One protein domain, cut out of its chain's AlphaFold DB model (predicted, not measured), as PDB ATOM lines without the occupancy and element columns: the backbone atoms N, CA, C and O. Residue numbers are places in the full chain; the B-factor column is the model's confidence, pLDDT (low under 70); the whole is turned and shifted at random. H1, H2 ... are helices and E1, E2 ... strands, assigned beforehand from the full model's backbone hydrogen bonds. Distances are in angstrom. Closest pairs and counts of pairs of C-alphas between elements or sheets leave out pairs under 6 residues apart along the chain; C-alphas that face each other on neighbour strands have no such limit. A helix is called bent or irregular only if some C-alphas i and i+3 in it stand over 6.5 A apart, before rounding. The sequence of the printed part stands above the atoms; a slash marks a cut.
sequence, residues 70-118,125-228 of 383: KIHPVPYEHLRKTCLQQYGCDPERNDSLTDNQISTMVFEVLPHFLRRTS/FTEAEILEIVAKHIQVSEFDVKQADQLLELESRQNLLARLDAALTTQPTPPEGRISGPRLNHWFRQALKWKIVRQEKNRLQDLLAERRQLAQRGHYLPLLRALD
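Overview. This is residues 70 to 118 and 125 to 228 of the 383 residues of an uncharacterized protein of Desulfobacca sp. 4484_104 (UniProt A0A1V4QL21). One long helix, H6, is the shaft of a rod, with H5 side by side with part of it and H1 crossing it; towards its last residues a loose head of four short helices, H2, H3, H4 and H7, extends the rod. At the far tip of the rod the backbone turns through E1 into H6, and residues 177 to 182 stick out there, as do residues 70 to 75 elsewhere. The printed part has 153 residues, with seven named helices and one named strand in the order H1, H2, H3, H4, H5, E1, H6, H7; the class is mostly helix. It is loose, with a radius of gyration of the C-alphas of 21.8 A, and spans 80 by 28 by 24 A.

Arrangement. H6, residues 181 to 215, is the hub. H5, residues 155 to 167, touches residues 197 to 208 of H6 alone, at a shallow tilt of 26 degrees, opposite ways; their closest C-alphas, of Leu 164 and Lys 201, are 6.2 A apart. H1, residues 73 to 85, touches H6 at a steep tilt of 65 degrees, with the C-alphas of Arg 80 and Ile 196 closest at 6.4 A. H4, residues 142 to 152, only just touches H6, with 3 pairs of C-alphas within 8 A, the closest being Leu 152 and Ala 215 at 6.3 A. H7, residues 218 to 228, touches H4 at a steep tilt of 60 degrees, the C-alphas of Val 145 and Pro 222 being closest at 4.7 A. H3, residues 127 to 135, only just touches H7, with 3 pairs of C-alphas within 8 A, the closest being Ala 135 and Leu 223 at 6.8 A. H2, residues 100 to 113, touches H3 about perpendicular at 86 degrees, with the C-alphas of Phe 107 and Glu 127 closest at 6.4 A. E1, residues 177 to 179, pairs with no named strand and meets H6 only through their link. H1 and H5 are apart. The helix packing is mostly crossed. Every O i to N i+4 pair is within hydrogen-bond range in H1, H3, H4, H5 and H6, against 5 of 10 in H2 and 5 of 7 in H7.

Along the chain. H6 is 50.1 A long, from C-alpha 181 at (41.483, -14.297, -5.796) to C-alpha 215 at (13.530, 8.751, 28.793). H2 measures 19.5 A, H5 18.6 A and H1 18.1 A. H7 is irregular, with C-alphas 219 and 222 7.2 A apart, and ends at C-alpha 228 at (-0.109, 2.123, 19.714).

Size, cuts and confidence. The two C-alphas farthest apart, of Ser 118 and Arg 178, are 80.1 A apart. Residues 119 to 124 are not printed, and C-alphas 118 and 125 are 12.4 A apart across the cut. The link from H1 to H2 is long, 14 residues. Residues 91 to 99, 117 to 118 and 214 to 219 have pLDDT under 70.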
ATOM      1  N   LYS A  70      22.823  -4.333  -3.109       90.50
ATOM      2  CA  LYS A  70      21.927  -4.199  -4.267       90.50
ATOM      3  C   LYS A  70      22.201  -5.259  -5.331       90.50
ATOM      4  O   LYS A  70      21.278  -5.725  -5.987       90.50
ATOM      5  N   ILE A  71      23.472  -5.622  -5.512       88.06
ATOM      6  CA  ILE A  71      23.906  -6.601  -6.520       88.06
ATOM      7  C   ILE A  71      23.579  -8.031  -6.057       88.06
ATOM      8  O   ILE A  71      23.167  -8.870  -6.856       88.06
ATOM      9  N   HIS A  72      23.749  -8.314  -4.763       87.94
ATOM     10  CA  HIS A  72      23.582  -9.632  -4.153       87.94
ATOM     11  C   HIS A  72      22.819  -9.540  -2.815       87.94
ATOM     12  O   HIS A  72      23.410  -9.764  -1.753       87.94
ATOM     13  N   PRO A  73      21.497  -9.277  -2.843       88.38
ATOM     14  CA  PRO A  73      20.709  -9.035  -1.631       88.38
ATOM     15  C   PRO A  73      20.626 -10.258  -0.712       88.38
ATOM     16  O   PRO A  73      20.847 -10.148   0.489       88.38
ATOM     17  N   VAL A  74      20.378 -11.451  -1.266       90.25
ATOM     18  CA  VAL A  74      20.221 -12.680  -0.465       90.25
ATOM     19  C   VAL A  74      21.527 -13.085   0.243       90.25
ATOM     20  O   VAL A  74      21.500 -13.287   1.458       90.25
ATOM     21  N   PRO A  75      22.691 -13.158  -0.442       88.50
ATOM     22  CA  PRO A  75      23.962 -13.419   0.236       88.50
ATOM     23  C   PRO A  75      24.334 -12.347   1.263       88.50
ATOM     24  O   PRO A  75      24.892 -12.675   2.313       88.50
ATOM     25  N   TYR A  76      24.034 -11.076   0.974       90.44
ATOM     26  CA  TYR A  76      24.303  -9.979   1.896       90.44
ATOM     27  C   TYR A  76      23.478 -10.095   3.181       90.44
ATOM     28  O   TYR A  76      24.057 -10.019   4.260       90.44
ATOM     29  N   GLU A  77      22.171 -10.358   3.091       88.75
ATOM     30  CA  GLU A  77      21.319 -10.541   4.275       88.75
ATOM     31  C   GLU A  77      21.759 -11.734   5.128       88.75
ATOM     32  O   GLU A  77      21.835 -11.638   6.354       88.75
ATOM     33  N   HIS A  78      22.148 -12.846   4.500       90.00
ATOM     34  CA  HIS A  78      22.680 -13.992   5.236       90.00
ATOM     35  C   HIS A  78      23.986 -13.651   5.977       90.00
ATOM     36  O   HIS A  78      24.156 -13.998   7.153       90.00
ATOM     37  N   LEU A  79      24.900 -12.934   5.313       89.81
ATOM     38  CA  LEU A  79      26.138 -12.450   5.925       89.81
ATOM     39  C   LEU A  79      25.842 -11.475   7.067       89.81
ATOM     40  O   LEU A  79      26.446 -11.597   8.132       89.81
ATOM     41  N   ARG A  80      24.909 -10.541   6.863       91.50
ATOM     42  CA  ARG A  80      24.472  -9.560   7.857       91.50
ATOM     43  C   ARG A  80      23.926 -10.251   9.098       91.50
ATOM     44  O   ARG A  80      24.424  -9.987  10.189       91.50
ATOM     45  N   LYS A  81      22.985 -11.183   8.937       89.88
ATOM     46  CA  LYS A  81      22.394 -11.940  10.047       89.88
ATOM     47  C   LYS A  81      23.452 -12.700  10.841       89.88
ATOM     48  O   LYS A  81      23.554 -12.521  12.050       89.88
ATOM     49  N   THR A  82      24.300 -13.461  10.153       90.69
ATOM     50  CA  THR A  82      25.370 -14.242  10.793       90.69
ATOM     51  C   THR A  82      26.384 -13.345  11.507       90.69
ATOM     52  O   THR A  82      26.792 -13.640  12.628       90.69
ATOM     53  N   CYS A  83      26.788 -12.236  10.882       90.31
ATOM     54  CA  CYS A  83      27.746 -11.292  11.457       90.31
ATOM     55  C   CYS A  83      27.192 -10.624  12.718       90.31
ATOM     56  O   CYS A  83      27.891 -10.525  13.718       90.31
ATOM     57  N   LEU A  84      25.939 -10.171  12.685       89.81
ATOM     58  CA  LEU A  84      25.315  -9.448  13.793       89.81
ATOM     59  C   LEU A  84      24.973 -10.367  14.976       89.81
ATOM     60  O   LEU A  84      25.176  -9.981  16.129       89.81
ATOM     61  N   GLN A  85      24.570 -11.613  14.709       89.12
ATOM     62  CA  GLN A  85      24.319 -12.617  15.748       89.12
ATOM     63  C   GLN A  85      25.554 -12.906  16.615       89.12
ATOM     64  O   GLN A  85      25.413 -13.112  17.818       89.12
ATOM     65  N   GLN A  86      26.770 -12.846  16.053       88.69
ATOM     66  CA  GLN A  86      28.022 -13.015  16.816       88.69
ATOM     67  C   GLN A  86      28.182 -11.971  17.933       88.69
ATOM     68  O   GLN A  86      28.805 -12.233  18.964       88.69
ATOM     69  N   TYR A  87      27.577 -10.797  17.758       86.38
ATOM     70  CA  TYR A  87      27.591  -9.714  18.736       86.38
ATOM     71  C   TYR A  87      26.333  -9.686  19.614       86.38
ATOM     72  O   TYR A  87      26.230  -8.833  20.488       86.38
ATOM     73  N   GLY A  88      25.408 -10.637  19.448       82.44
ATOM     74  CA  GLY A  88      24.129 -10.661  20.163       82.44
ATOM     75  C   GLY A  88      23.107  -9.650  19.635       82.44
ATOM     76  O   GLY A  88      22.143  -9.350  20.335       82.44
ATOM     77  N   CYS A  89      23.308  -9.115  18.427       82.19
ATOM     78  CA  CYS A  89      22.313  -8.289  17.754       82.19
ATOM     79  C   CYS A  89      21.256  -9.182  17.092       82.19
ATOM     80  O   CYS A  89      21.598 -10.130  16.380       82.19
ATOM     81  N   ASP A  90      19.984  -8.828  17.262       78.38
ATOM     82  CA  ASP A  90      18.890  -9.396  16.480       78.38
ATOM     83  C   ASP A  90      18.512  -8.421  15.347       78.38
ATOM     84  O   ASP A  90      17.927  -7.369  15.620       78.38
ATOM     85  N   PRO A  91      18.854  -8.728  14.082       65.44
ATOM     86  CA  PRO A  91      18.557  -7.861  12.946       65.44
ATOM     87  C   PRO A  91      17.063  -7.762  12.616       65.44
ATOM     88  O   PRO A  91      16.691  -6.860  11.865       65.44
ATOM     89  N   GLU A  92      16.230  -8.675  13.129       62.50
ATOM     90  CA  GLU A  92      14.780  -8.712  12.900       62.50
ATOM     91  C   GLU A  92      14.000  -8.007  14.022       62.50
ATOM     92  O   GLU A  92      12.803  -7.738  13.879       62.50
ATOM     93  N   ARG A  93      14.669  -7.642  15.125       65.38
ATOM     94  CA  ARG A  93      14.045  -6.924  16.236       65.38
ATOM     95  C   ARG A  93      13.627  -5.526  15.786       65.38
ATOM     96  O   ARG A  93      14.447  -4.629  15.580       65.38
ATOM     97  N   ASN A  94      12.318  -5.330  15.669       55.09
ATOM     98  CA  ASN A  94      11.733  -4.048  15.314       55.09
ATOM     99  C   ASN A  94      11.764  -3.108  16.531       55.09
ATOM    100  O   ASN A  94      10.819  -3.034  17.308       55.09
ATOM    101  N   ASP A  95      12.880  -2.405  16.713       57.72
ATOM    102  CA  ASP A  95      13.085  -1.468  17.823       57.72
ATOM    103  C   ASP A  95      12.422  -0.089  17.599       57.72
ATOM    104  O   ASP A  95      12.757   0.866  18.303       57.72
ATOM    105  N   SER A  96      11.507   0.039  16.625       56.53
ATOM    106  CA  SER A  96      10.817   1.297  16.314       56.53
ATOM    107  C   SER A  96      10.081   1.832  17.552       56.53
ATOM    108  O   SER A  96       9.231   1.170  18.162       56.53
ATOM    109  N   LEU A  97      10.483   3.034  17.965       55.06
ATOM    110  CA  LEU A  97      10.214   3.578  19.294       55.06
ATOM    111  C   LEU A  97       8.777   4.045  19.504       55.06
ATOM    112  O   LEU A  97       8.315   4.008  20.640       55.06
ATOM    113  N   THR A  98       8.060   4.339  18.429       56.94
ATOM    114  CA  THR A  98       6.613   4.557  18.349       56.94
ATOM    115  C   THR A  98       6.266   4.690  16.866       56.94
ATOM    116  O   THR A  98       7.125   5.000  16.039       56.94
ATOM    117  N   ASP A  99       5.015   4.444  16.486       65.31
ATOM    118  CA  ASP A  99       4.551   4.856  15.165       65.31
ATOM    119  C   ASP A  99       4.631   6.389  15.085       65.31
ATOM    120  O   ASP A  99       3.871   7.078  15.770       65.31
ATOM    121  N   ASN A 100       5.559   6.929  14.282       72.62
ATOM    122  CA  ASN A 100       5.734   8.377  14.106       72.62
ATOM    123  C   ASN A 100       4.404   9.079  13.792       72.62
ATOM    124  O   ASN A 100       4.213  10.233  14.171       72.62
ATOM    125  N   GLN A 101       3.459   8.375  13.161       85.12
ATOM    126  CA  GLN A 101       2.137   8.916  12.876       85.12
ATOM    127  C   GLN A 101       1.313   9.167  14.141       85.12
ATOM    128  O   GLN A 101       0.675  10.213  14.233       85.12
ATOM    129  N   ILE A 102       1.349   8.269  15.135       87.00
ATOM    130  CA  ILE A 102       0.649   8.467  16.417       87.00
ATOM    131  C   ILE A 102       1.222   9.677  17.143       87.00
ATOM    132  O   ILE A 102       0.454  10.515  17.609       87.00
ATOM    133  N   SER A 103       2.549   9.799  17.194       84.00
ATOM    134  CA  SER A 103       3.206  10.951  17.818       84.00
ATOM    135  C   SER A 103       2.752  12.261  17.171       84.00
ATOM    136  O   SER A 103       2.289  13.153  17.875       84.00
ATOM    137  N   THR A 104       2.776  12.357  15.839       89.19
ATOM    138  CA  THR A 104       2.293  13.549  15.121       89.19
ATOM    139  C   THR A 104       0.800  13.805  15.365       89.19
ATOM    140  O   THR A 104       0.402  14.938  15.633       89.19
ATOM    141  N   MET A 105      -0.052  12.776  15.328       91.81
ATOM    142  CA  MET A 105      -1.491  12.944  15.575       91.81
ATOM    143  C   MET A 105      -1.786  13.451  16.992       91.81
ATOM    144  O   MET A 105      -2.648  14.310  17.161       91.81
ATOM    145  N   VAL A 106      -1.074  12.948  18.002       90.50
ATOM    146  CA  VAL A 106      -1.306  13.292  19.412       90.50
ATOM    147  C   VAL A 106      -0.667  14.625  19.793       90.50
ATOM    148  O   VAL A 106      -1.312  15.428  20.458       90.50
ATOM    149  N   PHE A 107       0.577  14.880  19.390       88.06
ATOM    150  CA  PHE A 107       1.339  16.035  19.872       88.06
ATOM    151  C   PHE A 107       1.291  17.254  18.958       88.06
ATOM    152  O   PHE A 107       1.616  18.348  19.409       88.06
ATOM    153  N   GLU A 108       0.884  17.096  17.700       91.12
ATOM    154  CA  GLU A 108       0.876  18.201  16.737       91.12
ATOM    155  C   GLU A 108      -0.523  18.476  16.166       91.12
ATOM    156  O   GLU A 108      -0.896  19.637  16.019       91.12
ATOM    157  N   VAL A 109      -1.324  17.441  15.874       94.50
ATOM    158  CA  VAL A 109      -2.669  17.616  15.288       94.50
ATOM    159  C   VAL A 109      -3.742  17.848  16.352       94.50
ATOM    160  O   VAL A 109      -4.461  18.842  16.280       94.50
ATOM    161  N   LEU A 110      -3.857  16.964  17.349       93.88
ATOM    162  CA  LEU A 110      -4.848  17.081  18.429       93.88
ATOM    163  C   LEU A 110      -4.848  18.468  19.108       93.88
ATOM    164  O   LEU A 110      -5.935  19.033  19.244       93.88
ATOM    165  N   PRO A 111      -3.698  19.072  19.482       92.25
ATOM    166  CA  PRO A 111      -3.678  20.363  20.174       92.25
ATOM    167  C   PRO A 111      -4.337  21.502  19.395       92.25
ATOM    168  O   PRO A 111      -4.865  22.425  20.010       92.25
ATOM    169  N   HIS A 112      -4.326  21.435  18.057       92.00
ATOM    170  CA  HIS A 112      -4.976  22.421  17.187       92.00
ATOM    171  C   HIS A 112      -6.500  22.425  17.346       92.00
ATOM    172  O   HIS A 112      -7.144  23.462  17.202       92.00
ATOM    173  N   PHE A 113      -7.088  21.272  17.668       90.62
ATOM    174  CA  PHE A 113      -8.538  21.089  17.743       90.62
ATOM    175  C   PHE A 113      -9.109  21.132  19.168       90.62
ATOM    176  O   PHE A 113     -10.333  21.088  19.323       90.62
ATOM    177  N   LEU A 114      -8.257  21.225  20.191       88.88
ATOM    178  CA  LEU A 114      -8.664  21.340  21.594       88.88
ATOM    179  C   LEU A 114      -9.061  22.774  21.955       88.88
ATOM    180  O   LEU A 114      -8.438  23.743  21.513       88.88
ATOM    181  N   ARG A 115     -10.070  22.931  22.819       80.12
ATOM    182  CA  ARG A 115     -10.483  24.250  23.328       80.12
ATOM    183  C   ARG A 115      -9.880  24.500  24.712       80.12
ATOM    184  O   ARG A 115     -10.063  23.700  25.622       80.12
ATOM    185  N   ARG A 116      -9.211  25.642  24.927       72.50
ATOM    186  CA  ARG A 116      -8.858  26.081  26.293       72.50
ATOM    187  C   ARG A 116     -10.095  26.663  26.979       72.50
ATOM    188  O   ARG A 116     -10.702  27.604  26.480       72.50
ATOM    189  N   THR A 117     -10.449  26.118  28.137       57.69
ATOM    190  CA  THR A 117     -11.582  26.565  28.966       57.69
ATOM    191  C   THR A 117     -11.280  27.803  29.816       57.69
ATOM    192  O   THR A 117     -12.197  28.367  30.407       57.69
ATOM    193  N   SER A 118     -10.031  28.275  29.870       49.34
ATOM    194  CA  SER A 118      -9.627  29.441  30.667       49.34
ATOM    195  C   SER A 118      -9.300  30.658  29.791       49.34
ATOM    196  O   SER A 118      -8.560  30.561  28.814       49.34
ATOM    197  N   PHE A 125      -0.713  24.246  23.866       82.75
ATOM    198  CA  PHE A 125      -0.655  23.149  24.837       82.75
ATOM    199  C   PHE A 125       0.763  22.577  24.935       82.75
ATOM    200  O   PHE A 125       1.425  22.365  23.919       82.75
ATOM    201  N   THR A 126       1.217  22.301  26.153       84.69
ATOM    202  CA  THR A 126       2.464  21.558  26.375       84.69
ATOM    203  C   THR A 126       2.237  20.060  26.164       84.69
ATOM    204  O   THR A 126       1.126  19.562  26.342       84.69
ATOM    205  N   GLU A 127       3.289  19.306  25.833       81.94
ATOM    206  CA  GLU A 127       3.175  17.846  25.681       81.94
ATOM    207  C   GLU A 127       2.640  17.162  26.952       81.94
ATOM    208  O   GLU A 127       1.858  16.219  26.853       81.94
ATOM    209  N   ALA A 128       3.014  17.653  28.138       81.31
ATOM    210  CA  ALA A 128       2.528  17.129  29.414       81.31
ATOM    211  C   ALA A 128       1.011  17.332  29.575       81.31
ATOM    212  O   ALA A 128       0.300  16.377  29.878       81.31
ATOM    213  N   GLU A 129       0.504  18.539  29.288       86.88
ATOM    214  CA  GLU A 129      -0.939  18.829  29.317       86.88
ATOM    215  C   GLU A 129      -1.713  17.914  28.355       86.88
ATOM    216  O   GLU A 129      -2.758  17.369  28.709       86.88
ATOM    217  N   ILE A 130      -1.192  17.702  27.140       88.31
ATOM    218  CA  ILE A 130      -1.811  16.802  26.158       88.31
ATOM    219  C   ILE A 130      -1.868  15.371  26.682       88.31
ATOM    220  O   ILE A 130      -2.902  14.713  26.575       88.31
ATOM    221  N   LEU A 131      -0.785  14.884  27.278       86.31
ATOM    222  CA  LEU A 131      -0.733  13.524  27.797       86.31
ATOM    223  C   LEU A 131      -1.675  13.320  28.981       86.31
ATOM    224  O   LEU A 131      -2.297  12.265  29.062       86.31
ATOM    225  N   GLU A 132      -1.862  14.318  29.843       87.19
ATOM    226  CA  GLU A 132      -2.879  14.272  30.900       87.19
ATOM    227  C   GLU A 132      -4.301  14.184  30.335       87.19
ATOM    228  O   GLU A 132      -5.140  13.445  30.857       87.19
ATOM    229  N   ILE A 133      -4.590  14.912  29.252       89.31
ATOM    230  CA  ILE A 133      -5.887  14.838  28.569       89.31
ATOM    231  C   ILE A 133      -6.084  13.443  27.963       89.31
ATOM    232  O   ILE A 133      -7.138  12.827  28.143       89.31
ATOM    233  N   VAL A 134      -5.067  12.914  27.284       90.00
ATOM    234  CA  VAL A 134      -5.102  11.583  26.665       90.00
ATOM    235  C   VAL A 134      -5.222  10.476  27.717       90.00
ATOM    236  O   VAL A 134      -5.994   9.537  27.525       90.00
ATOM    237  N   ALA A 135      -4.533  10.599  28.854       87.94
ATOM    238  CA  ALA A 135      -4.566   9.626  29.947       87.94
ATOM    239  C   ALA A 135      -5.982   9.413  30.506       87.94
ATOM    240  O   ALA A 135      -6.324   8.304  30.905       87.94
ATOM    241  N   LYS A 136      -6.844  10.438  30.465       89.69
ATOM    242  CA  LYS A 136      -8.258  10.321  30.874       89.69
ATOM    243  C   LYS A 136      -9.086   9.416  29.954       89.69
ATOM    244  O   LYS A 136     -10.144   8.951  30.361       89.69
ATOM    245  N   HIS A 137      -8.618   9.160  28.731       89.38
ATOM    246  CA  HIS A 137      -9.357   8.431  27.692       89.38
ATOM    247  C   HIS A 137      -8.793   7.025  27.422       89.38
ATOM    248  O   HIS A 137      -9.335   6.277  26.597       89.38
ATOM    249  N   ILE A 138      -7.700   6.644  28.095       89.56
ATOM    250  CA  ILE A 138      -6.970   5.402  27.833       89.56
ATOM    251  C   ILE A 138      -6.590   4.713  29.131       89.56
ATOM    252  O   ILE A 138      -5.931   5.281  29.995       89.56
ATOM    253  N   GLN A 139      -6.928   3.430  29.209       88.19
ATOM    254  CA  GLN A 139      -6.459   2.564  30.274       88.19
ATOM    255  C   GLN A 139      -5.093   1.971  29.911       88.19
ATOM    256  O   GLN A 139      -4.960   1.257  28.914       88.19
ATOM    257  N   VAL A 140      -4.091   2.254  30.741       87.50
ATOM    258  CA  VAL A 140      -2.750   1.668  30.639       87.50
ATOM    259  C   VAL A 140      -2.733   0.338  31.392       87.50
ATOM    260  O   VAL A 140      -3.139   0.277  32.552       87.50
ATOM    261  N   SER A 141      -2.286  -0.733  30.734       88.25
ATOM    262  CA  SER A 141      -2.140  -2.059  31.352       88.25
ATOM    263  C   SER A 141      -0.707  -2.320  31.822       88.25
ATOM    264  O   SER A 141       0.236  -1.692  31.343       88.25
ATOM    265  N   GLU A 142      -0.511  -3.315  32.693       87.94
ATOM    266  CA  GLU A 142       0.836  -3.771  33.084       87.94
ATOM    267  C   GLU A 142       1.685  -4.223  31.888       87.94
ATOM    268  O   GLU A 142       2.908  -4.092  31.902       87.94
ATOM    269  N   PHE A 143       1.049  -4.750  30.838       85.44
ATOM    270  CA  PHE A 143       1.738  -5.108  29.601       85.44
ATOM    271  C   PHE A 143       2.345  -3.872  28.925       85.44
ATOM    272  O   PHE A 143       3.497  -3.912  28.499       85.44
ATOM    273  N   ASP A 144       1.596  -2.767  28.874       84.19
ATOM    274  CA  ASP A 144       2.046  -1.516  28.256       84.19
ATOM    275  C   ASP A 144       3.209  -0.891  29.049       84.19
ATOM    276  O   ASP A 144       4.158  -0.378  28.456       84.19
ATOM    277  N   VAL A 145       3.178  -1.010  30.384       85.44
ATOM    278  CA  VAL A 145       4.282  -0.605  31.274       85.44
ATOM    279  C   VAL A 145       5.532  -1.446  31.013       85.44
ATOM    280  O   VAL A 145       6.587  -0.890  30.727       85.44
ATOM    281  N   LYS A 146       5.417  -2.781  30.996       85.00
ATOM    282  CA  LYS A 146       6.561  -3.672  30.722       85.00
ATOM    283  C   LYS A 146       7.190  -3.414  29.352       85.00
ATOM    284  O   LYS A 146       8.410  -3.456  29.217       85.00
ATOM    285  N   GLN A 147       6.375  -3.147  28.334       80.00
ATOM    286  CA  GLN A 147       6.868  -2.776  27.006       80.00
ATOM    287  C   GLN A 147       7.600  -1.428  27.030       80.00
ATOM    288  O   GLN A 147       8.660  -1.302  26.420       80.00
ATOM    289  N   ALA A 148       7.081  -0.432  27.755       80.81
ATOM    290  CA  ALA A 148       7.758   0.848  27.950       80.81
ATOM    291  C   ALA A 148       9.113   0.689  28.662       80.81
ATOM    292  O   ALA A 148      10.104   1.255  28.203       80.81
ATOM    293  N   ASP A 149       9.193  -0.143  29.699       82.31
ATOM    294  CA  ASP A 149      10.441  -0.405  30.425       82.31
ATOM    295  C   ASP A 149      11.494  -1.077  29.530       82.31
ATOM    296  O   ASP A 149      12.651  -0.661  29.505       82.31
ATOM    297  N   GLN A 150      11.099  -2.047  28.696       78.56
ATOM    298  CA  GLN A 150      11.989  -2.667  27.697       78.56
ATOM    299  C   GLN A 150      12.502  -1.668  26.640       78.56
ATOM    300  O   GLN A 150      13.569  -1.849  26.034       78.56
ATOM    301  N   LEU A 151      11.744  -0.601  26.383       72.75
ATOM    302  CA  LEU A 151      12.159   0.482  25.491       72.75
ATOM    303  C   LEU A 151      13.086   1.477  26.185       72.75
ATOM    304  O   LEU A 151      13.982   2.031  25.548       72.75
ATOM    305  N   LEU A 152      12.917   1.668  27.486       74.81
ATOM    306  CA  LEU A 152      13.831   2.441  28.316       74.81
ATOM    307  C   LEU A 152      15.061   1.648  28.759       74.81
ATOM    308  O   LEU A 152      15.945   2.213  29.396       74.81
ATOM    309  N   GLU A 153      15.165   0.369  28.401       79.12
ATOM    310  CA  GLU A 153      16.333  -0.453  28.692       79.12
ATOM    311  C   GLU A 153      17.563   0.056  27.914       79.12
ATOM    312  O   GLU A 153      17.814  -0.298  26.751       79.12
ATOM    313  N   LEU A 154      18.304   0.957  28.565       78.75
ATOM    314  CA  LEU A 154      19.504   1.602  28.037       78.75
ATOM    315  C   LEU A 154      20.751   0.743  28.254       78.75
ATOM    316  O   LEU A 154      21.604   0.691  27.372       78.75
ATOM    317  N   GLU A 155      20.851   0.060  29.394       81.88
ATOM    318  CA  GLU A 155      22.079  -0.611  29.831       81.88
ATOM    319  C   GLU A 155      22.487  -1.755  28.894       81.88
ATOM    320  O   GLU A 155      23.611  -1.783  28.392       81.88
ATOM    321  N   SER A 156      21.560  -2.656  28.552       82.06
ATOM    322  CA  SER A 156      21.849  -3.755  27.622       82.06
ATOM    323  C   SER A 156      22.226  -3.257  26.225       82.06
ATOM    324  O   SER A 156      23.127  -3.812  25.593       82.06
ATOM    325  N   ARG A 157      21.611  -2.163  25.756       83.56
ATOM    326  CA  ARG A 157      21.954  -1.531  24.472       83.56
ATOM    327  C   ARG A 157      23.282  -0.780  24.514       83.56
ATOM    328  O   ARG A 157      24.002  -0.797  23.521       83.56
ATOM    329  N   GLN A 158      23.642  -0.166  25.637       86.81
ATOM    330  CA  GLN A 158      24.967   0.428  25.832       86.81
ATOM    331  C   GLN A 158      26.058  -0.646  25.854       86.81
ATOM    332  O   GLN A 158      27.088  -0.476  25.202       86.81
ATOM    333  N   ASN A 159      25.807  -1.778  26.511       88.62
ATOM    334  CA  ASN A 159      26.707  -2.930  26.494       88.62
ATOM    335  C   ASN A 159      26.860  -3.505  25.078       88.62
ATOM    336  O   ASN A 159      27.969  -3.831  24.653       88.62
ATOM    337  N   LEU A 160      25.766  -3.582  24.313       88.62
ATOM    338  CA  LEU A 160      25.807  -3.985  22.909       88.62
ATOM    339  C   LEU A 160      26.628  -3.007  22.060       88.62
ATOM    340  O   LEU A 160      27.484  -3.438  21.289       88.62
ATOM    341  N   LEU A 161      26.424  -1.700  22.242       90.00
ATOM    342  CA  LEU A 161      27.189  -0.667  21.550       90.00
ATOM    343  C   LEU A 161      28.690  -0.790  21.843       90.00
ATOM    344  O   LEU A 161      29.488  -0.777  20.910       90.00
ATOM    345  N   ALA A 162      29.066  -0.995  23.107       89.56
ATOM    346  CA  ALA A 162      30.458  -1.192  23.505       89.56
ATOM    347  C   ALA A 162      31.090  -2.432  22.841       89.56
ATOM    348  O   ALA A 162      32.247  -2.392  22.424       89.56
ATOM    349  N   ARG A 163      30.328  -3.525  22.678       90.44
ATOM    350  CA  ARG A 163      30.781  -4.725  21.948       90.44
ATOM    351  C   ARG A 163      31.002  -4.451  20.461       90.44
ATOM    352  O   ARG A 163      31.986  -4.935  19.903       90.44
ATOM    353  N   LEU A 164      30.110  -3.689  19.825       91.12
ATOM    354  CA  LEU A 164      30.269  -3.283  18.424       91.12
ATOM    355  C   LEU A 164      31.467  -2.339  18.254       91.12
ATOM    356  O   LEU A 164      32.225  -2.487  17.298       91.12
ATOM    357  N   ASP A 165      31.686  -1.423  19.197       90.62
ATOM    358  CA  ASP A 165      32.858  -0.544  19.209       90.62
ATOM    359  C   ASP A 165      34.168  -1.329  19.326       90.62
ATOM    360  O   ASP A 165      35.094  -1.101  18.547       90.62
ATOM    361  N   ALA A 166      34.229  -2.317  20.223       88.31
ATOM    362  CA  ALA A 166      35.392  -3.193  20.360       88.31
ATOM    363  C   ALA A 166      35.682  -4.008  19.082       88.31
ATOM    364  O   ALA A 166      36.837  -4.310  18.775       88.31
ATOM    365  N   ALA A 167      34.648  -4.340  18.305       86.31
ATOM    366  CA  ALA A 167      34.792  -5.043  17.032       86.31
ATOM    367  C   ALA A 167      35.336  -4.156  15.894       86.31
ATOM    368  O   ALA A 167      35.839  -4.678  14.899       86.31
ATOM    369  N   LEU A 168      35.270  -2.827  16.028       87.38
ATOM    370  CA  LEU A 168      35.698  -1.855  15.014       87.38
ATOM    371  C   LEU A 168      37.126  -1.328  15.244       87.38
ATOM    372  O   LEU A 168      37.458  -0.223  14.818       87.38
ATOM    373  N   THR A 169      37.992  -2.119  15.876       76.25
ATOM    374  CA  THR A 169      39.366  -1.728  16.246       76.25
ATOM    375  C   THR A 169      40.284  -1.442  15.058       76.25
ATOM    376  O   THR A 169      41.162  -0.589  15.158       76.25
ATOM    377  N   THR A 170      40.117  -2.118  13.919       79.81
ATOM    378  CA  THR A 170      40.933  -1.849  12.722       79.81
ATOM    379  C   THR A 170      40.107  -2.009  11.455       79.81
ATOM    380  O   THR A 170      39.503  -3.055  11.220       79.81
ATOM    381  N   GLN A 171      40.075  -0.963  10.626       84.50
ATOM    382  CA  GLN A 171      39.444  -1.026   9.312       84.50
ATOM    383  C   GLN A 171      40.293  -1.906   8.375       84.50
ATOM    384  O   GLN A 171      41.487  -1.634   8.227       84.50
ATOM    385  N   PRO A 172      39.713  -2.926   7.714       87.25
ATOM    386  CA  PRO A 172      40.451  -3.762   6.772       87.25
ATOM    387  C   PRO A 172      40.997  -2.932   5.604       87.25
ATOM    388  O   PRO A 172      40.229  -2.405   4.795       87.25
ATOM    389  N   THR A 173      42.319  -2.834   5.484       86.94
ATOM    390  CA  THR A 173      42.972  -2.145   4.366       86.94
ATOM    391  C   THR A 173      42.988  -3.034   3.125       86.94
ATOM    392  O   THR A 173      43.264  -4.232   3.245       86.94
ATOM    393  N   PRO A 174      42.648  -2.495   1.936       86.12
ATOM    394  CA  PRO A 174      42.715  -3.269   0.706       86.12
ATOM    395  C   PRO A 174      44.148  -3.757   0.480       86.12
ATOM    396  O   PRO A 174      45.089  -2.985   0.676       86.12
ATOM    397  N   PRO A 175      44.335  -5.030   0.095       85.94
ATOM    398  CA  PRO A 175      45.645  -5.498  -0.316       85.94
ATOM    399  C   PRO A 175      46.110  -4.713  -1.547       85.94
ATOM    400  O   PRO A 175      45.294  -4.351  -2.384       85.94
ATOM    401  N   GLU A 176      47.412  -4.476  -1.663       88.00
ATOM    402  CA  GLU A 176      48.035  -3.781  -2.794       88.00
ATOM    403  C   GLU A 176      49.032  -4.716  -3.492       88.00
ATOM    404  O   GLU A 176      49.661  -5.562  -2.850       88.00
ATOM    405  N   GLY A 177      49.173  -4.565  -4.809       87.00
ATOM    406  CA  GLY A 177      50.035  -5.406  -5.641       87.00
ATOM    407  C   GLY A 177      49.373  -6.701  -6.127       87.00
ATOM    408  O   GLY A 177      48.147  -6.811  -6.179       87.00
ATOM    409  N   ARG A 178      50.200  -7.674  -6.539       88.50
ATOM    410  CA  ARG A 178      49.744  -8.989  -7.025       88.50
ATOM    411  C   ARG A 178      49.212  -9.835  -5.871       88.50
ATOM    412  O   ARG A 178      49.915 -10.065  -4.886       88.50
ATOM    413  N   ILE A 179      47.984 -10.322  -6.007       88.25
ATOM    414  CA  ILE A 179      47.311 -11.180  -5.034       88.25
ATOM    415  C   ILE A 179      46.483 -12.265  -5.716       88.25
ATOM    416  O   ILE A 179      46.030 -12.115  -6.847       88.25
ATOM    417  N   SER A 180      46.214 -13.333  -4.972       85.44
ATOM    418  CA  SER A 180      45.280 -14.367  -5.400       85.44
ATOM    419  C   SER A 180      43.827 -13.950  -5.158       85.44
ATOM    420  O   SER A 180      43.510 -13.212  -4.212       85.44
ATOM    421  N   GLY A 181      42.920 -14.482  -5.974       82.75
ATOM    422  CA  GLY A 181      41.483 -14.297  -5.796       82.75
ATOM    423  C   GLY A 181      40.958 -14.696  -4.400       82.75
ATOM    424  O   GLY A 181      40.226 -13.904  -3.795       82.75
ATOM    425  N   PRO A 182      41.385 -15.825  -3.796       85.94
ATOM    426  CA  PRO A 182      41.006 -16.185  -2.428       85.94
ATOM    427  C   PRO A 182      41.422 -15.149  -1.376       85.94
ATOM    428  O   PRO A 182      40.653 -14.864  -0.453       85.94
ATOM    429  N   ARG A 183      42.605 -14.532  -1.520       87.25
ATOM    430  CA  ARG A 183      43.072 -13.471  -0.613       87.25
ATOM    431  C   ARG A 183      42.220 -12.209  -0.752       87.25
ATOM    432  O   ARG A 183      41.854 -11.610   0.261       87.25
ATOM    433  N   LEU A 184      41.854 -11.842  -1.982       87.81
ATOM    434  CA  LEU A 184      40.927 -10.742  -2.252       87.81
ATOM    435  C   LEU A 184      39.540 -11.015  -1.661       87.81
ATOM    436  O   LEU A 184      38.980 -10.158  -0.982       87.81
ATOM    437  N   ASN A 185      39.004 -12.221  -1.856       87.12
ATOM    438  CA  ASN A 185      37.708 -12.627  -1.312       87.12
ATOM    439  C   ASN A 185      37.713 -12.620   0.226       87.12
ATOM    440  O   ASN A 185      36.757 -12.155   0.847       87.12
ATOM    441  N   HIS A 186      38.805 -13.073   0.854       89.25
ATOM    442  CA  HIS A 186      38.973 -12.990   2.303       89.25
ATOM    443  C   HIS A 186      38.918 -11.537   2.786       89.25
ATOM    444  O   HIS A 186      38.105 -11.219   3.655       89.25
ATOM    445  N   TRP A 187      39.722 -10.647   2.191       91.62
ATOM    446  CA  TRP A 187      39.676  -9.220   2.515       91.62
ATOM    447  C   TRP A 187      38.273  -8.639   2.305       91.62
ATOM    448  O   TRP A 187      37.743  -7.977   3.194       91.62
ATOM    449  N   PHE A 188      37.637  -8.938   1.172       90.44
ATOM    450  CA  PHE A 188      36.325  -8.408   0.817       90.44
ATOM    451  C   PHE A 188      35.254  -8.819   1.834       90.44
ATOM    452  O   PHE A 188      34.470  -7.985   2.284       90.44
ATOM    453  N   ARG A 189      35.264 -10.084   2.277       90.25
ATOM    454  CA  ARG A 189      34.375 -10.565   3.346       90.25
ATOM    455  C   ARG A 189      34.623  -9.839   4.669       90.25
ATOM    456  O   ARG A 189      33.653  -9.508   5.348       90.25
ATOM    457  N   GLN A 190      35.878  -9.573   5.039       91.25
ATOM    458  CA  GLN A 190      36.191  -8.804   6.253       91.25
ATOM    459  C   GLN A 190      35.738  -7.345   6.135       91.25
ATOM    460  O   GLN A 190      35.131  -6.815   7.062       91.25
ATOM    461  N   ALA A 191      35.962  -6.711   4.984       91.94
ATOM    462  CA  ALA A 191      35.525  -5.345   4.714       91.94
ATOM    463  C   ALA A 191      33.991  -5.214   4.755       91.94
ATOM    464  O   ALA A 191      33.474  -4.266   5.347       91.94
ATOM    465  N   LEU A 192      33.256  -6.191   4.208       92.38
ATOM    466  CA  LEU A 192      31.794  -6.248   4.314       92.38
ATOM    467  C   LEU A 192      31.323  -6.406   5.763       92.38
ATOM    468  O   LEU A 192      30.442  -5.663   6.190       92.38
ATOM    469  N   LYS A 193      31.914  -7.326   6.536       92.38
ATOM    470  CA  LYS A 193      31.586  -7.488   7.963       92.38
ATOM    471  C   LYS A 193      31.823  -6.198   8.741       92.38
ATOM    472  O   LYS A 193      30.947  -5.761   9.477       92.38
ATOM    473  N   TRP A 194      32.968  -5.553   8.525       92.44
ATOM    474  CA  TRP A 194      33.290  -4.279   9.162       92.44
ATOM    475  C   TRP A 194      32.275  -3.186   8.794       92.44
ATOM    476  O   TRP A 194      31.792  -2.473   9.673       92.44
ATOM    477  N   LYS A 195      31.877  -3.093   7.513       92.56
ATOM    478  CA  LYS A 195      30.822  -2.174   7.050       92.56
ATOM    479  C   LYS A 195      29.492  -2.444   7.763       92.56
ATOM    480  O   LYS A 195      28.887  -1.498   8.261       92.56
ATOM    481  N   ILE A 196      29.070  -3.706   7.847       92.62
ATOM    482  CA  ILE A 196      27.828  -4.126   8.514       92.62
ATOM    483  C   ILE A 196      27.846  -3.729   9.996       92.62
ATOM    484  O   ILE A 196      26.907  -3.094  10.473       92.62
ATOM    485  N   VAL A 197      28.927  -4.046  10.716       92.75
ATOM    486  CA  VAL A 197      29.084  -3.703  12.141       92.75
ATOM    487  C   VAL A 197      29.064  -2.187  12.342       92.75
ATOM    488  O   VAL A 197      28.394  -1.696  13.247       92.75
ATOM    489  N   ARG A 198      29.738  -1.421  11.475       92.44
ATOM    490  CA  ARG A 198      29.735   0.047  11.532       92.44
ATOM    491  C   ARG A 198      28.349   0.640  11.289       92.44
ATOM    492  O   ARG A 198      27.959   1.568  11.990       92.44
ATOM    493  N   GLN A 199      27.614   0.133  10.304       90.88
ATOM    494  CA  GLN A 199      26.250   0.584  10.028       90.88
ATOM    495  C   GLN A 199      25.319   0.289  11.208       90.88
ATOM    496  O   GLN A 199      24.557   1.162  11.614       90.88
ATOM    497  N   GLU A 200      25.426  -0.902  11.796       90.75
ATOM    498  CA  GLU A 200      24.623  -1.283  12.955       90.75
ATOM    499  C   GLU A 200      24.978  -0.462  14.200       90.75
ATOM    500  O   GLU A 200      24.083  -0.034  14.924       90.75
ATOM    501  N   LYS A 201      26.267  -0.164  14.416       91.38
ATOM    502  CA  LYS A 201      26.709   0.772  15.455       91.38
ATOM    503  C   LYS A 201      26.027   2.127  15.284       91.38
ATOM    504  O   LYS A 201      25.435   2.615  16.240       91.38
ATOM    505  N   ASN A 202      26.103   2.724  14.093       90.06
ATOM    506  CA  ASN A 202      25.499   4.031  13.835       90.06
ATOM    507  C   ASN A 202      23.983   3.993  14.096       90.06
ATOM    508  O   ASN A 202      23.472   4.814  14.850       90.06
ATOM    509  N   ARG A 203      23.291   2.967  13.580       87.38
ATOM    510  CA  ARG A 203      21.860   2.740  13.835       87.38
ATOM    511  C   ARG A 203      21.548   2.668  15.334       87.38
ATOM    512  O   ARG A 203      20.585   3.274  15.793       87.38
ATOM    513  N   LEU A 204      22.348   1.924  16.102       87.00
ATOM    514  CA  LEU A 204      22.169   1.760  17.546       87.00
ATOM    515  C   LEU A 204      22.475   3.052  18.319       87.00
ATOM    516  O   LEU A 204      21.819   3.324  19.324       87.00
ATOM    517  N   GLN A 205      23.438   3.855  17.861       88.25
ATOM    518  CA  GLN A 205      23.738   5.172  18.429       88.25
ATOM    519  C   GLN A 205      22.576   6.146  18.235       88.25
ATOM    520  O   GLN A 205      22.153   6.764  19.212       88.25
ATOM    521  N   ASP A 206      22.029   6.227  17.020       83.81
ATOM    522  CA  ASP A 206      20.860   7.057  16.711       83.81
ATOM    523  C   ASP A 206      19.663   6.635  17.576       83.81
ATOM    524  O   ASP A 206      19.025   7.454  18.239       83.81
ATOM    525  N   LEU A 207      19.438   5.325  17.679       81.06
ATOM    526  CA  LEU A 207      18.375   4.741  18.490       81.06
ATOM    527  C   LEU A 207      18.543   5.001  19.997       81.06
ATOM    528  O   LEU A 207      17.566   5.229  20.710       81.06
ATOM    529  N   LEU A 208      19.774   4.964  20.515       83.00
ATOM    530  CA  LEU A 208      20.066   5.312  21.909       83.00
ATOM    531  C   LEU A 208      19.887   6.810  22.174       83.00
ATOM    532  O   LEU A 208      19.430   7.178  23.256       83.00
ATOM    533  N   ALA A 209      20.240   7.671  21.218       82.06
ATOM    534  CA  ALA A 209      20.009   9.107  21.321       82.06
ATOM    535  C   ALA A 209      18.507   9.414  21.403       82.06
ATOM    536  O   ALA A 209      18.078  10.127  22.313       82.06
ATOM    537  N   GLU A 210      17.708   8.790  20.537       74.88
ATOM    538  CA  GLU A 210      16.246   8.894  20.551       74.88
ATOM    539  C   GLU A 210      15.661   8.395  21.884       74.88
ATOM    540  O   GLU A 210      14.878   9.089  22.534       74.88
ATOM    541  N   ARG A 211      16.118   7.238  22.385       77.00
ATOM    542  CA  ARG A 211      15.679   6.704  23.688       77.00
ATOM    543  C   ARG A 211      16.022   7.592  24.865       77.00
ATOM    544  O   ARG A 211      15.229   7.674  25.792       77.00
ATOM    545  N   ARG A 212      17.177   8.257  24.859       77.94
ATOM    546  CA  ARG A 212      17.542   9.203  25.926       77.94
ATOM    547  C   ARG A 212      16.622  10.418  25.937       77.94
ATOM    548  O   ARG A 212      16.241  10.862  27.015       77.94
ATOM    549  N   GLN A 213      16.235  10.925  24.765       73.12
ATOM    550  CA  GLN A 213      15.234  11.991  24.668       73.12
ATOM    551  C   GLN A 213      13.864  11.510  25.165       73.12
ATOM    552  O   GLN A 213      13.197  12.208  25.923       73.12
ATOM    553  N   LEU A 214      13.475  10.281  24.819       66.94
ATOM    554  CA  LEU A 214      12.226   9.672  25.280       66.94
ATOM    555  C   LEU A 214      12.232   9.333  26.776       66.94
ATOM    556  O   LEU A 214      11.192   9.425  27.417       66.94
ATOM    557  N   ALA A 215      13.382   8.997  27.360       69.31
ATOM    558  CA  ALA A 215      13.530   8.751  28.793       69.31
ATOM    559  C   ALA A 215      13.228  10.001  29.629       69.31
ATOM    560  O   ALA A 215      12.644   9.884  30.703       69.31
ATOM    561  N   GLN A 216      13.521  11.200  29.108       68.81
ATOM    562  CA  GLN A 216      13.088  12.461  29.731       68.81
ATOM    563  C   GLN A 216      11.555  12.599  29.762       68.81
ATOM    564  O   GLN A 216      11.016  13.319  30.594       68.81
ATOM    565  N   ARG A 217      10.852  11.878  28.880       66.19
ATOM    566  CA  ARG A 217       9.387  11.783  28.785       66.19
ATOM    567  C   ARG A 217       8.855  10.461  29.363       66.19
ATOM    568  O   ARG A 217       7.701  10.105  29.124       66.19
ATOM    569  N   GLY A 218       9.689   9.717  30.101       66.06
ATOM    570  CA  GLY A 218       9.501   8.295  30.417       66.06
ATOM    571  C   GLY A 218       8.181   7.956  31.110       66.06
ATOM    572  O   GLY A 218       7.616   6.892  30.862       66.06
ATOM    573  N   HIS A 219       7.631   8.894  31.886       67.94
ATOM    574  CA  HIS A 219       6.345   8.754  32.582       67.94
ATOM    575  C   HIS A 219       5.168   8.481  31.629       67.94
ATOM    576  O   HIS A 219       4.173   7.881  32.024       67.94
ATOM    577  N   TYR A 220       5.284   8.898  30.365       75.44
ATOM    578  CA  TYR A 220       4.211   8.833  29.377       75.44
ATOM    579  C   TYR A 220       4.395   7.737  28.321       75.44
ATOM    580  O   TYR A 220       3.500   7.500  27.509       75.44
ATOM    581  N   LEU A 221       5.524   7.022  28.328       79.62
ATOM    582  CA  LEU A 221       5.769   5.920  27.392       79.62
ATOM    583  C   LEU A 221       4.767   4.764  27.519       79.62
ATOM    584  O   LEU A 221       4.325   4.276  26.475       79.62
ATOM    585  N   PRO A 222       4.334   4.351  28.728       85.50
ATOM    586  CA  PRO A 222       3.272   3.354  28.855       85.50
ATOM    587  C   PRO A 222       1.971   3.799  28.177       85.50
ATOM    588  O   PRO A 222       1.294   2.997  27.540       85.50
ATOM    589  N   LEU A 223       1.644   5.095  28.250       85.75
ATOM    590  CA  LEU A 223       0.457   5.662  27.611       85.75
ATOM    591  C   LEU A 223       0.571   5.646  26.082       85.75
ATOM    592  O   LEU A 223      -0.368   5.235  25.402       85.75
ATOM    593  N   LEU A 224       1.731   6.023  25.535       81.62
ATOM    594  CA  LEU A 224       1.994   5.939  24.095       81.62
ATOM    595  C   LEU A 224       1.968   4.491  23.584       81.62
ATOM    596  O   LEU A 224       1.519   4.238  22.467       81.62
ATOM    597  N   ARG A 225       2.384   3.520  24.406       83.88
ATOM    598  CA  ARG A 225       2.282   2.093  24.066       83.88
ATOM    599  C   ARG A 225       0.858   1.568  24.130       83.88
ATOM    600  O   ARG A 225       0.443   0.858  23.215       83.88
ATOM    601  N   ALA A 226       0.088   1.988  25.127       86.88
ATOM    602  CA  ALA A 226      -1.337   1.699  25.183       86.88
ATOM    603  C   ALA A 226      -2.071   2.268  23.953       86.88
ATOM    604  O   ALA A 226      -2.914   1.585  23.373       86.88
ATOM    605  N   LEU A 227      -1.705   3.477  23.507       88.00
ATOM    606  CA  LEU A 227      -2.194   4.093  22.269       88.00
ATOM    607  C   LEU A 227      -1.855   3.277  21.023       88.00
ATOM    608  O   LEU A 227      -2.742   2.989  20.225       88.00
ATOM    609  N   ASP A 228      -0.590   2.897  20.862       84.88
ATOM    610  CA  ASP A 228      -0.109   2.123  19.714       84.88
ATOM    611  C   ASP A 228      -0.767   0.739  19.626       84.88
ATOM    612  O   ASP A 228      -1.182   0.297  18.549       84.88
TER     613      ASP A 228